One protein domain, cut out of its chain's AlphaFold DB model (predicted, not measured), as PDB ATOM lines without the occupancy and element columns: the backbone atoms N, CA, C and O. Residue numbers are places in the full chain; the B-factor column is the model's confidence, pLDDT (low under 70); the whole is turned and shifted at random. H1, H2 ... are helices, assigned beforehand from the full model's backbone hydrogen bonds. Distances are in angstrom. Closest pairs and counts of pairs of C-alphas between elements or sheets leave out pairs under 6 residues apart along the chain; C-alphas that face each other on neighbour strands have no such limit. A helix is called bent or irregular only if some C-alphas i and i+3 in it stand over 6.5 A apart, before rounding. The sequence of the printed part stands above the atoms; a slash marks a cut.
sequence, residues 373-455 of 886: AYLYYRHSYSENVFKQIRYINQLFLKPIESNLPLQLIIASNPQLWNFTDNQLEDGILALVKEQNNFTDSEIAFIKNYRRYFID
ATOM      1  N   ALA A 373      37.826 -29.319 -47.337       79.81
ATOM      2  CA  ALA A 373      37.396 -29.157 -45.950       79.81
ATOM      3  C   ALA A 373      36.475 -27.942 -45.792       79.81
ATOM      4  O   ALA A 373      35.467 -27.996 -45.083       79.81
ATOM      5  N   TYR A 374      36.744 -26.855 -46.517       86.88
ATOM      6  CA  TYR A 374      35.849 -25.707 -46.534       86.88
ATOM      7  C   TYR A 374      34.465 -26.035 -47.082       86.88
ATOM      8  O   TYR A 374      33.469 -25.671 -46.455       86.88
ATOM      9  N   LEU A 375      34.363 -26.738 -48.212       81.88
ATOM     10  CA  LEU A 375      33.058 -27.108 -48.766       81.88
ATOM     11  C   LEU A 375      32.230 -27.937 -47.779       81.88
ATOM     12  O   LEU A 375      31.021 -27.721 -47.677       81.88
ATOM     13  N   TYR A 376      32.889 -28.810 -47.019       79.00
ATOM     14  CA  TYR A 376      32.254 -29.632 -45.996       79.00
ATOM     15  C   TYR A 376      31.797 -28.811 -44.776       79.00
ATOM     16  O   TYR A 376      30.644 -28.898 -44.350       79.00
ATOM     17  N   TYR A 377      32.666 -27.957 -44.228       82.62
ATOM     18  CA  TYR A 377      32.411 -27.273 -42.954       82.62
ATOM     19  C   TYR A 377      31.730 -25.904 -43.068       82.62
ATOM     20  O   TYR A 377      31.238 -25.397 -42.056       82.62
ATOM     21  N   ARG A 378      31.658 -25.280 -44.254       85.50
ATOM     22  CA  ARG A 378      31.212 -23.876 -44.426       85.50
ATOM     23  C   ARG A 378      29.812 -23.543 -43.902       85.50
ATOM     24  O   ARG A 378      29.500 -22.374 -43.707       85.50
ATOM     25  N   HIS A 379      28.952 -24.545 -43.715       88.56
ATOM     26  CA  HIS A 379      27.598 -24.370 -43.175       88.56
ATOM     27  C   HIS A 379      27.508 -24.617 -41.660       88.56
ATOM     28  O   HIS A 379      26.492 -24.284 -41.051       88.56
ATOM     29  N   SER A 380      28.567 -25.166 -41.060       90.56
ATOM     30  CA  SER A 380      28.644 -25.533 -39.641       90.56
ATOM     31  C   SER A 380      29.285 -24.447 -38.776       90.56
ATOM     32  O   SER A 380      29.007 -24.376 -37.582       90.56
ATOM     33  N   TYR A 381      30.117 -23.586 -39.368       93.38
ATOM     34  CA  TYR A 381      30.843 -22.524 -38.669       93.38
ATOM     35  C   TYR A 381      30.653 -21.165 -39.344       93.38
ATOM     36  O   TYR A 381      30.285 -21.073 -40.515       93.38
ATOM     37  N   SER A 382      30.889 -20.088 -38.593       94.38
ATOM     38  CA  SER A 382      30.788 -18.730 -39.130       94.38
ATOM     39  C   SER A 382      31.936 -18.412 -40.093       94.38
ATOM     40  O   SER A 382      33.044 -18.927 -39.963       94.38
ATOM     41  N   GLU A 383      31.706 -17.475 -41.015       93.81
ATOM     42  CA  GLU A 383      32.742 -16.960 -41.920       93.81
ATOM     43  C   GLU A 383      33.989 -16.449 -41.164       93.81
ATOM     44  O   GLU A 383      35.110 -16.554 -41.659       93.81
ATOM     45  N   ASN A 384      33.812 -15.926 -39.941       94.94
ATOM     46  CA  ASN A 384      34.923 -15.432 -39.130       94.94
ATOM     47  C   ASN A 384      35.874 -16.558 -38.694       94.94
ATOM     48  O   ASN A 384      37.083 -16.348 -38.688       94.94
ATOM     49  N   VAL A 385      35.359 -17.757 -38.396       96.12
ATOM     50  CA  VAL A 385      36.191 -18.933 -38.072       96.12
ATOM     51  C   VAL A 385      37.117 -19.258 -39.245       96.12
ATOM     52  O   VAL A 385      38.322 -19.389 -39.066       96.12
ATOM     53  N   PHE A 386      36.580 -19.282 -40.466       95.62
ATOM     54  CA  PHE A 386      37.344 -19.563 -41.686       95.62
ATOM     55  C   PHE A 386      38.386 -18.487 -42.019       95.62
ATOM     56  O   PHE A 386      39.485 -18.817 -42.467       95.62
ATOM     57  N   LYS A 387      38.091 -17.207 -41.748       93.88
ATOM     58  CA  LYS A 387      39.087 -16.123 -41.855       93.88
ATOM     59  C   LYS A 387      40.265 -16.346 -40.911       93.88
ATOM     60  O   LYS A 387      41.409 -16.174 -41.325       93.88
ATOM     61  N   GLN A 388      39.989 -16.765 -39.676       94.06
ATOM     62  CA  GLN A 388      41.042 -17.062 -38.704       94.06
ATOM     63  C   GLN A 388      41.825 -18.329 -39.066       94.06
ATOM     64  O   GLN A 388      43.035 -18.340 -38.887       94.06
ATOM     65  N   ILE A 389      41.190 -19.349 -39.661       91.62
ATOM     66  CA  ILE A 389      41.908 -20.519 -40.202       91.62
ATOM     67  C   ILE A 389      42.938 -20.089 -41.251       91.62
ATOM     68  O   ILE A 389      44.104 -20.448 -41.114       91.62
ATOM     69  N   ARG A 390      42.549 -19.281 -42.252       90.44
ATOM     70  CA  ARG A 390      43.494 -18.781 -43.272       90.44
ATOM     71  C   ARG A 390      44.657 -18.015 -42.634       90.44
ATOM     72  O   ARG A 390      45.809 -18.266 -42.970       90.44
ATOM     73  N   TYR A 391      44.353 -17.105 -41.705       88.50
ATOM     74  CA  TYR A 391      45.362 -16.294 -41.016       88.50
ATOM     75  C   TYR A 391      46.356 -17.150 -40.223       88.50
ATOM     76  O   TYR A 391      47.562 -16.974 -40.356       88.50
ATOM     77  N   ILE A 392      45.858 -18.101 -39.433       86.56
ATOM     78  CA  ILE A 392      46.696 -18.989 -38.621       86.56
ATOM     79  C   ILE A 392      47.518 -19.912 -39.519       86.56
ATOM     80  O   ILE A 392      48.702 -20.097 -39.262       86.56
ATOM     81  N   ASN A 393      46.927 -20.460 -40.583       85.94
ATOM     82  CA  ASN A 393      47.660 -21.291 -41.532       85.94
ATOM     83  C   ASN A 393      48.837 -20.527 -42.127       85.94
ATOM     84  O   ASN A 393      49.959 -21.001 -42.001       85.94
ATOM     85  N   GLN A 394      48.609 -19.323 -42.658       80.75
ATOM     86  CA  GLN A 394      49.683 -18.468 -43.166       80.75
ATOM     87  C   GLN A 394      50.723 -18.140 -42.082       80.75
ATOM     88  O   GLN A 394      51.924 -18.205 -42.335       80.75
ATOM     89  N   LEU A 395      50.272 -17.833 -40.862       81.12
ATOM     90  CA  LEU A 395      51.145 -17.500 -39.739       81.12
ATOM     91  C   LEU A 395      52.030 -18.670 -39.302       81.12
ATOM     92  O   LEU A 395      53.095 -18.414 -38.768       81.12
ATOM     93  N   PHE A 396      51.637 -19.924 -39.514       79.00
ATOM     94  CA  PHE A 396      52.431 -21.100 -39.131       79.00
ATOM     95  C   PHE A 396      53.033 -21.852 -40.328       79.00
ATOM     96  O   PHE A 396      53.525 -22.964 -40.158       79.00
ATOM     97  N   LEU A 397      53.039 -21.259 -41.530       75.38
ATOM     98  CA  LEU A 397      53.712 -21.846 -42.700       75.38
ATOM     99  C   LEU A 397      55.240 -21.890 -42.561       75.38
ATOM    100  O   LEU A 397      55.891 -22.689 -43.232       75.38
ATOM    101  N   LYS A 398      55.813 -21.013 -41.733       68.69
ATOM    102  CA  LYS A 398      57.261 -20.836 -41.581       68.69
ATOM    103  C   LYS A 398      57.728 -21.210 -40.176       68.69
ATOM    104  O   LYS A 398      57.001 -20.903 -39.222       68.69
ATOM    105  N   PRO A 399      58.952 -21.755 -40.039       66.94
ATOM    106  CA  PRO A 399      59.638 -21.863 -38.754       66.94
ATOM    107  C   PRO A 399      59.666 -20.522 -38.011       66.94
ATOM    108  O   PRO A 399      59.696 -19.457 -38.629       66.94
ATOM    109  N   ILE A 400      59.646 -20.557 -36.680       67.38
ATOM    110  CA  ILE A 400      59.521 -19.355 -35.839       67.38
ATOM    111  C   ILE A 400      60.689 -18.388 -36.065       67.38
ATOM    112  O   ILE A 400      60.507 -17.166 -36.074       67.38
ATOM    113  N   GLU A 401      61.883 -18.926 -36.295       63.72
ATOM    114  CA  GLU A 401      63.115 -18.170 -36.498       63.72
ATOM    115  C   GLU A 401      63.047 -17.281 -37.744       63.72
ATOM    116  O   GLU A 401      63.598 -16.180 -37.745       63.72
ATOM    117  N   SER A 402      62.322 -17.717 -38.779       59.47
ATOM    118  CA  SER A 402      62.186 -17.020 -40.063       59.47
ATOM    119  C   SER A 402      60.848 -16.294 -40.241       59.47
ATOM    120  O   SER A 402      60.565 -15.723 -41.300       59.47
ATOM    121  N   ASN A 403      60.012 -16.276 -39.200       71.25
ATOM    122  CA  ASN A 403      58.647 -15.772 -39.255       71.25
ATOM    123  C   ASN A 403      58.500 -14.412 -38.565       71.25
ATOM    124  O   ASN A 403      58.074 -14.302 -37.413       71.25
ATOM    125  N   LEU A 404      58.835 -13.343 -39.290       71.88
ATOM    126  CA  LEU A 404      58.758 -11.973 -38.775       71.88
ATOM    127  C   LEU A 404      57.357 -11.583 -38.248       71.88
ATOM    128  O   LEU A 404      57.289 -11.003 -37.161       71.88
ATOM    129  N   PRO A 405      56.235 -11.887 -38.937       78.00
ATOM    130  CA  PRO A 405      54.903 -11.624 -38.391       78.00
ATOM    131  C   PRO A 405      54.683 -12.276 -37.023       78.00
ATOM    132  O   PRO A 405      54.205 -11.621 -36.095       78.00
ATOM    133  N   LEU A 406      55.092 -13.537 -36.872       80.38
ATOM    134  CA  LEU A 406      54.989 -14.272 -35.617       80.38
ATOM    135  C   LEU A 406      55.854 -13.650 -34.516       80.38
ATOM    136  O   LEU A 406      55.381 -13.443 -33.399       80.38
ATOM    137  N   GLN A 407      57.082 -13.247 -34.841       79.62
ATOM    138  CA  GLN A 407      57.973 -12.558 -33.903       79.62
ATOM    139  C   GLN A 407      57.403 -11.217 -33.426       79.62
ATOM    140  O   GLN A 407      57.484 -10.899 -32.239       79.62
ATOM    141  N   LEU A 408      56.771 -10.440 -34.312       83.44
ATOM    142  CA  LEU A 408      56.108  -9.183 -33.943       83.44
ATOM    143  C   LEU A 408      54.909  -9.413 -33.015       83.44
ATOM    144  O   LEU A 408      54.686  -8.629 -32.085       83.44
ATOM    145  N   ILE A 409      54.158 -10.498 -33.229       86.69
ATOM    146  CA  ILE A 409      53.068 -10.910 -32.337       86.69
ATOM    147  C   ILE A 409      53.627 -11.280 -30.964       86.69
ATOM    148  O   ILE A 409      53.110 -10.785 -29.962       86.69
ATOM    149  N   ILE A 410      54.697 -12.077 -30.898       87.19
ATOM    150  CA  ILE A 410      55.360 -12.446 -29.636       87.19
ATOM    151  C   ILE A 410      55.850 -11.191 -28.908       87.19
ATOM    152  O   ILE A 410      55.536 -10.991 -27.736       87.19
ATOM    153  N   ALA A 411      56.558 -10.298 -29.602       86.62
ATOM    154  CA  ALA A 411      57.085  -9.064 -29.021       86.62
ATOM    155  C   ALA A 411      55.975  -8.178 -28.427       86.62
ATOM    156  O   ALA A 411      56.164  -7.568 -27.374       86.62
ATOM    157  N   SER A 412      54.803  -8.154 -29.065       90.31
ATOM    158  CA  SER A 412      53.646  -7.365 -28.628       90.31
ATOM    159  C   SER A 412      52.817  -8.028 -27.519       90.31
ATOM    160  O   SER A 412      51.957  -7.369 -26.935       90.31
ATOM    161  N   ASN A 413      53.060  -9.308 -27.208       89.94
ATOM    162  CA  ASN A 413      52.293 -10.092 -26.238       89.94
ATOM    163  C   ASN A 413      53.229 -10.733 -25.197       89.94
ATOM    164  O   ASN A 413      53.649 -11.879 -25.376       89.94
ATOM    165  N   PRO A 414      53.533 -10.038 -24.080       90.31
ATOM    166  CA  PRO A 414      54.475 -10.510 -23.061       90.31
ATOM    167  C   PRO A 414      54.180 -11.899 -22.484       90.31
ATOM    168  O   PRO A 414      55.088 -12.593 -22.033       90.31
ATOM    169  N   GLN A 415      52.918 -12.329 -22.514       89.62
ATOM    170  CA  GLN A 415      52.489 -13.661 -22.099       89.62
ATOM    171  C   GLN A 415      53.049 -14.796 -22.974       89.62
ATOM    172  O   GLN A 415      53.086 -15.929 -22.507       89.62
ATOM    173  N   LEU A 416      53.502 -14.508 -24.201       89.25
ATOM    174  CA  LEU A 416      54.061 -15.492 -25.134       89.25
ATOM    175  C   LEU A 416      55.592 -15.630 -25.046       89.25
ATOM    176  O   LEU A 416      56.139 -16.569 -25.610       89.25
ATOM    177  N   TRP A 417      56.303 -14.732 -24.348       85.50
ATOM    178  CA  TRP A 417      57.778 -14.645 -24.405       85.50
ATOM    179  C   TRP A 417      58.529 -15.900 -23.945       85.50
ATOM    180  O   TRP A 417      59.673 -16.096 -24.339       85.50
ATOM    181  N   ASN A 418      57.904 -16.734 -23.113       86.19
ATOM    182  CA  ASN A 418      58.520 -17.941 -22.551       86.19
ATOM    183  C   ASN A 418      57.916 -19.237 -23.109       86.19
ATOM    184  O   ASN A 418      58.117 -20.300 -22.519       86.19
ATOM    185  N   PHE A 419      57.111 -19.155 -24.168       87.56
ATOM    186  CA  PHE A 419      56.486 -20.335 -24.757       87.56
ATOM    187  C   PHE A 419      57.514 -21.071 -25.613       87.56
ATOM    188  O   PHE A 419      58.268 -20.446 -26.354       87.56
ATOM    189  N   THR A 420      57.543 -22.399 -25.509       83.44
ATOM    190  CA  THR A 420      58.253 -23.233 -26.487       83.44
ATOM    191  C   THR A 420      57.506 -23.235 -27.820       83.44
ATOM    192  O   THR A 420      56.317 -22.910 -27.862       83.44
ATOM    193  N   ASP A 421      58.155 -23.671 -28.900       73.19
ATOM    194  CA  ASP A 421      57.544 -23.764 -30.235       73.19
ATOM    195  C   ASP A 421      56.211 -24.528 -30.210       73.19
ATOM    196  O   ASP A 421      55.197 -24.064 -30.728       73.19
ATOM    197  N   ASN A 422      56.180 -25.645 -29.477       74.56
ATOM    198  CA  ASN A 422      54.990 -26.481 -29.308       74.56
ATOM    199  C   ASN A 422      53.884 -25.821 -28.460       74.56
ATOM    200  O   ASN A 422      52.732 -26.242 -28.521       74.56
ATOM    201  N   GLN A 423      54.213 -24.821 -27.639       86.88
ATOM    202  CA  GLN A 423      53.249 -24.066 -26.827       86.88
ATOM    203  C   GLN A 423      52.739 -22.815 -27.544       86.88
ATOM    204  O   GLN A 423      51.667 -22.304 -27.211       86.88
ATOM    205  N   LEU A 424      53.500 -22.307 -28.513       86.56
ATOM    206  CA  LEU A 424      53.233 -21.039 -29.176       86.56
ATOM    207  C   LEU A 424      51.916 -21.055 -29.960       86.56
ATOM    208  O   LEU A 424      51.164 -20.080 -29.908       86.56
ATOM    209  N   GLU A 425      51.601 -22.174 -30.613       86.12
ATOM    210  CA  GLU A 425      50.320 -22.371 -31.300       86.12
ATOM    211  C   GLU A 425      49.131 -22.232 -30.339       86.12
ATOM    212  O   GLU A 425      48.200 -21.472 -30.610       86.12
ATOM    213  N   ASP A 426      49.199 -22.867 -29.168       89.81
ATOM    214  CA  ASP A 426      48.153 -22.771 -28.144       89.81
ATOM    215  C   ASP A 426      48.030 -21.359 -27.562       89.81
ATOM    216  O   ASP A 426      46.920 -20.870 -27.327       89.81
ATOM    217  N   GLY A 427      49.157 -20.670 -27.379       91.38
ATOM    218  CA  GLY A 427      49.178 -19.268 -26.968       91.38
ATOM    219  C   GLY A 427      48.490 -18.348 -27.967       91.38
ATOM    220  O   GLY A 427      47.678 -17.507 -27.579       91.38
ATOM    221  N   ILE A 428      48.763 -18.529 -29.257       91.56
ATOM    222  CA  ILE A 428      48.130 -17.745 -30.323       91.56
ATOM    223  C   ILE A 428      46.646 -18.062 -30.434       91.56
ATOM    224  O   ILE A 428      45.838 -17.141 -30.544       91.56
ATOM    225  N   LEU A 429      46.255 -19.331 -30.338       92.38
ATOM    226  CA  LEU A 429      44.845 -19.717 -30.341       92.38
ATOM    227  C   LEU A 429      44.077 -19.092 -29.167       92.38
ATOM    228  O   LEU A 429      42.934 -18.670 -29.349       92.38
ATOM    229  N   ALA A 430      44.701 -18.953 -27.993       93.38
ATOM    230  CA  ALA A 430      44.106 -18.236 -26.864       93.38
ATOM    231  C   ALA A 430      43.887 -16.741 -27.168       93.38
ATOM    232  O   ALA A 430      42.817 -16.210 -26.867       93.38
ATOM    233  N   LEU A 431      44.841 -16.077 -27.833       92.94
ATOM    234  CA  LEU A 431      44.671 -14.688 -28.284       92.94
ATOM    235  C   LEU A 431      43.548 -14.555 -29.313       92.94
ATOM    236  O   LEU A 431      42.696 -13.675 -29.194       92.94
ATOM    237  N   VAL A 432      43.520 -15.448 -30.306       93.06
ATOM    238  CA  VAL A 432      42.488 -15.476 -31.351       93.06
ATOM    239  C   VAL A 432      41.108 -15.663 -30.728       93.06
ATOM    240  O   VAL A 432      40.159 -14.987 -31.138       93.06
ATOM    241  N   LYS A 433      40.999 -16.524 -29.708       95.19
ATOM    242  CA  LYS A 433      39.763 -16.749 -28.955       95.19
ATOM    243  C   LYS A 433      39.231 -15.464 -28.334       95.19
ATOM    244  O   LYS A 433      38.064 -15.134 -28.538       95.19
ATOM    245  N   GLU A 434      40.077 -14.751 -27.593       93.12
ATOM    246  CA  GLU A 434      39.698 -13.513 -26.906       93.12
ATOM    247  C   GLU A 434      39.350 -12.397 -27.896       93.12
ATOM    248  O   GLU A 434      38.326 -11.737 -27.745       93.12
ATOM    249  N   GLN A 435      40.154 -12.222 -28.947       93.06
ATOM    250  CA  GLN A 435      39.955 -11.160 -29.940       93.06
ATOM    251  C   GLN A 435      38.673 -11.338 -30.762       93.06
ATOM    252  O   GLN A 435      38.052 -10.348 -31.151       93.06
ATOM    253  N   ASN A 436      38.267 -12.583 -31.026       94.31
ATOM    254  CA  ASN A 436      37.116 -12.898 -31.875       94.31
ATOM    255  C   ASN A 436      35.863 -13.332 -31.093       94.31
ATOM    256  O   ASN A 436      34.833 -13.590 -31.714       94.31
ATOM    257  N   ASN A 437      35.925 -13.399 -29.755       94.88
ATOM    258  CA  ASN A 437      34.876 -13.963 -28.892       94.88
ATOM    259  C   ASN A 437      34.456 -15.390 -29.296       94.88
ATOM    260  O   ASN A 437      33.269 -15.722 -29.277       94.88
ATOM    261  N   PHE A 438      35.420 -16.233 -29.674       96.69
ATOM    262  CA  PHE A 438      35.139 -17.614 -30.071       96.69
ATOM    263  C   PHE A 438      34.842 -18.525 -28.879       96.69
ATOM    264  O   PHE A 438      35.372 -18.374 -27.773       96.69
ATOM    265  N   THR A 439      34.001 -19.521 -29.134       96.00
ATOM    266  CA  THR A 439      33.705 -20.617 -28.209       96.00
ATOM    267  C   THR A 439      34.874 -21.601 -28.108       96.00
ATOM    268  O   THR A 439      35.713 -21.698 -29.005       96.00
ATOM    269  N   ASP A 440      34.908 -22.395 -27.032       95.12
ATOM    270  CA  ASP A 440      35.885 -23.486 -26.890       95.12
ATOM    271  C   ASP A 440      35.796 -24.501 -28.041       95.12
ATOM    272  O   ASP A 440      36.818 -24.990 -28.513       95.12
ATOM    273  N   SER A 441      34.586 -24.772 -28.540       93.94
ATOM    274  CA  SER A 441      34.365 -25.665 -29.683       93.94
ATOM    275  C   SER A 441      34.914 -25.114 -30.998       93.94
ATOM    276  O   SER A 441      35.420 -25.886 -31.806       93.94
ATOM    277  N   GLU A 442      34.832 -23.802 -31.228       95.81
ATOM    278  CA  GLU A 442      35.390 -23.178 -32.436       95.81
ATOM    279  C   GLU A 442      36.918 -23.198 -32.410       95.81
ATOM    280  O   GLU A 442      37.541 -23.529 -33.413       95.81
ATOM    281  N   ILE A 443      37.535 -22.924 -31.258       95.50
ATOM    282  CA  ILE A 443      38.994 -23.016 -31.116       95.50
ATOM    283  C   ILE A 443      39.481 -24.458 -31.239       95.50
ATOM    284  O   ILE A 443      40.476 -24.700 -31.919       95.50
ATOM    285  N   ALA A 444      38.772 -25.420 -30.643       88.81
ATOM    286  CA  ALA A 444      39.084 -26.836 -30.814       88.81
ATOM    287  C   ALA A 444      38.984 -27.261 -32.288       88.81
ATOM    288  O   ALA A 444      39.839 -27.999 -32.770       88.81
ATOM    289  N   PHE A 445      37.985 -26.755 -33.019       87.50
ATOM    290  CA  PHE A 445      37.860 -26.989 -34.456       87.50
ATOM    291  C   PHE A 445      39.049 -26.413 -35.235       87.50
ATOM    292  O   PHE A 445      39.679 -27.135 -36.000       87.50
ATOM    293  N   ILE A 446      39.408 -25.146 -35.000       87.94
ATOM    294  CA  ILE A 446      40.568 -24.522 -35.654       87.94
ATOM    295  C   ILE A 446      41.835 -25.334 -35.367       87.94
ATOM    296  O   ILE A 446      42.527 -25.716 -36.302       87.94
ATOM    297  N   LYS A 447      42.120 -25.643 -34.097       85.31
ATOM    298  CA  LYS A 447      43.329 -26.378 -33.696       85.31
ATOM    299  C   LYS A 447      43.446 -27.734 -34.392       85.31
ATOM    300  O   LYS A 447      44.511 -28.073 -34.892       85.31
ATOM    301  N   ASN A 448      42.352 -28.491 -34.424       81.00
ATOM    302  CA  ASN A 448      42.375 -29.874 -34.891       81.00
ATOM    303  C   ASN A 448      42.241 -30.004 -36.413       81.00
ATOM    304  O   ASN A 448      42.712 -30.991 -36.961       81.00
ATOM    305  N   TYR A 449      41.611 -29.037 -37.093       79.50
ATOM    306  CA  TYR A 449      41.254 -29.186 -38.508       79.50
ATOM    307  C   TYR A 449      41.866 -28.144 -39.446       79.50
ATOM    308  O   TYR A 449      41.776 -28.326 -40.656       79.50
ATOM    309  N   ARG A 450      42.506 -27.068 -38.960       82.00
ATOM    310  CA  ARG A 450      43.016 -25.993 -39.839       82.00
ATOM    311  C   ARG A 450      43.963 -26.483 -40.944       82.00
ATOM    312  O   ARG A 450      43.991 -25.871 -42.003       82.00
ATOM    313  N   ARG A 451      44.723 -27.564 -40.730       79.81
ATOM    314  CA  ARG A 451      45.701 -28.070 -41.712       79.81
ATOM    315  C   ARG A 451      45.033 -28.615 -42.979       79.81
ATOM    316  O   ARG A 451      45.551 -28.363 -44.053       79.81
ATOM    317  N   TYR A 452      43.826 -29.181 -42.871       77.75
ATOM    318  CA  TYR A 452      43.023 -29.626 -44.024       77.75
ATOM    319  C   TYR A 452      42.529 -28.479 -44.922       77.75
ATOM    320  O   TYR A 452      41.929 -28.712 -45.969       77.75
ATOM    321  N   PHE A 453      42.741 -27.231 -44.501       84.12
ATOM    322  CA  PHE A 453      42.443 -26.027 -45.272       84.12
ATOM    323  C   PHE A 453      43.672 -25.499 -46.032       84.12
ATOM    324  O   PHE A 453      43.697 -24.334 -46.434       84.12
ATOM    325  N   ILE A 454      44.706 -26.330 -46.169       82.69
ATOM    326  CA  ILE A 454      45.884 -26.100 -47.000       82.69
ATOM    327  C   ILE A 454      45.943 -27.251 -47.998       82.69
ATOM    328  O   ILE A 454      45.903 -28.405 -47.588       82.69
ATOM    329  N   ASP A 455      46.052 -26.949 -49.286       84.12
ATOM    330  CA  ASP A 455      46.236 -27.972 -50.318       84.12
ATOM    331  C   ASP A 455      47.662 -27.882 -50.893       84.12
ATOM    332  O   ASP A 455      48.135 -26.779 -51.174       84.12
TER     333      ASP A 455
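AT A GLANCE: This is residues 373 to 455 of the 886 residues of the protein "NosD domain-containing protein" of Methanothermobacter sp. EMTCatA1 (UniProt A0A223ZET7). H4 and H2 run roughly side by side, opposite ways, with H5 crossing them toward one end, H3 at the other, and short H1 by H5's last residues. The 83 printed residues hold five named helices, H1 to H5 along the chain; the class is all helix. The whole is compact, radius of gyration of the C-alphas 12.9 A, spanning 37 by 27 by 17 A.

IN THESE COORDINATES: Find C-alpha 421 at (57.544, -23.764, -30.235); H4 runs from there to 436, 23.2 A. H5, 440 to 453, 19.7 A, ends at (42.443, -26.027, -45.272). H2 is 383 to 395, 18.5 A; H3 is 404 to 412; H1 is 373 to 377. H5 is irregular, C-alphas 448 and 451 being 7.8 A apart; H4 only just, 422 and 425 being 6.53 A apart.

HOW THE PARTS SIT: H4 only just touches the hub H5, 3 pairs within 8 A, closest C-alphas Lys 433 and Ile 443, 6.7 A. H2 touches H5, closest C-alphas Ile 389 and Arg 450, 5.6 A, at a steep tilt of 58 degrees. H1 only just touches H5, 3 pairs, closest C-alphas Ala 373 and Tyr 452, 6.0 A. H3 and H4 are near each other. Every O i to N i+4 pair is within hydrogen-bond range in H1, H2 and H3, 10 of 12 in H4, 7 of 10 in H5.

THE WHOLE: The farthest C-alphas, His 379 and Asn 418, are 37.7 A apart. The printed part has no cut and no long link; pLDDT is under 70 at residues 398 to 402.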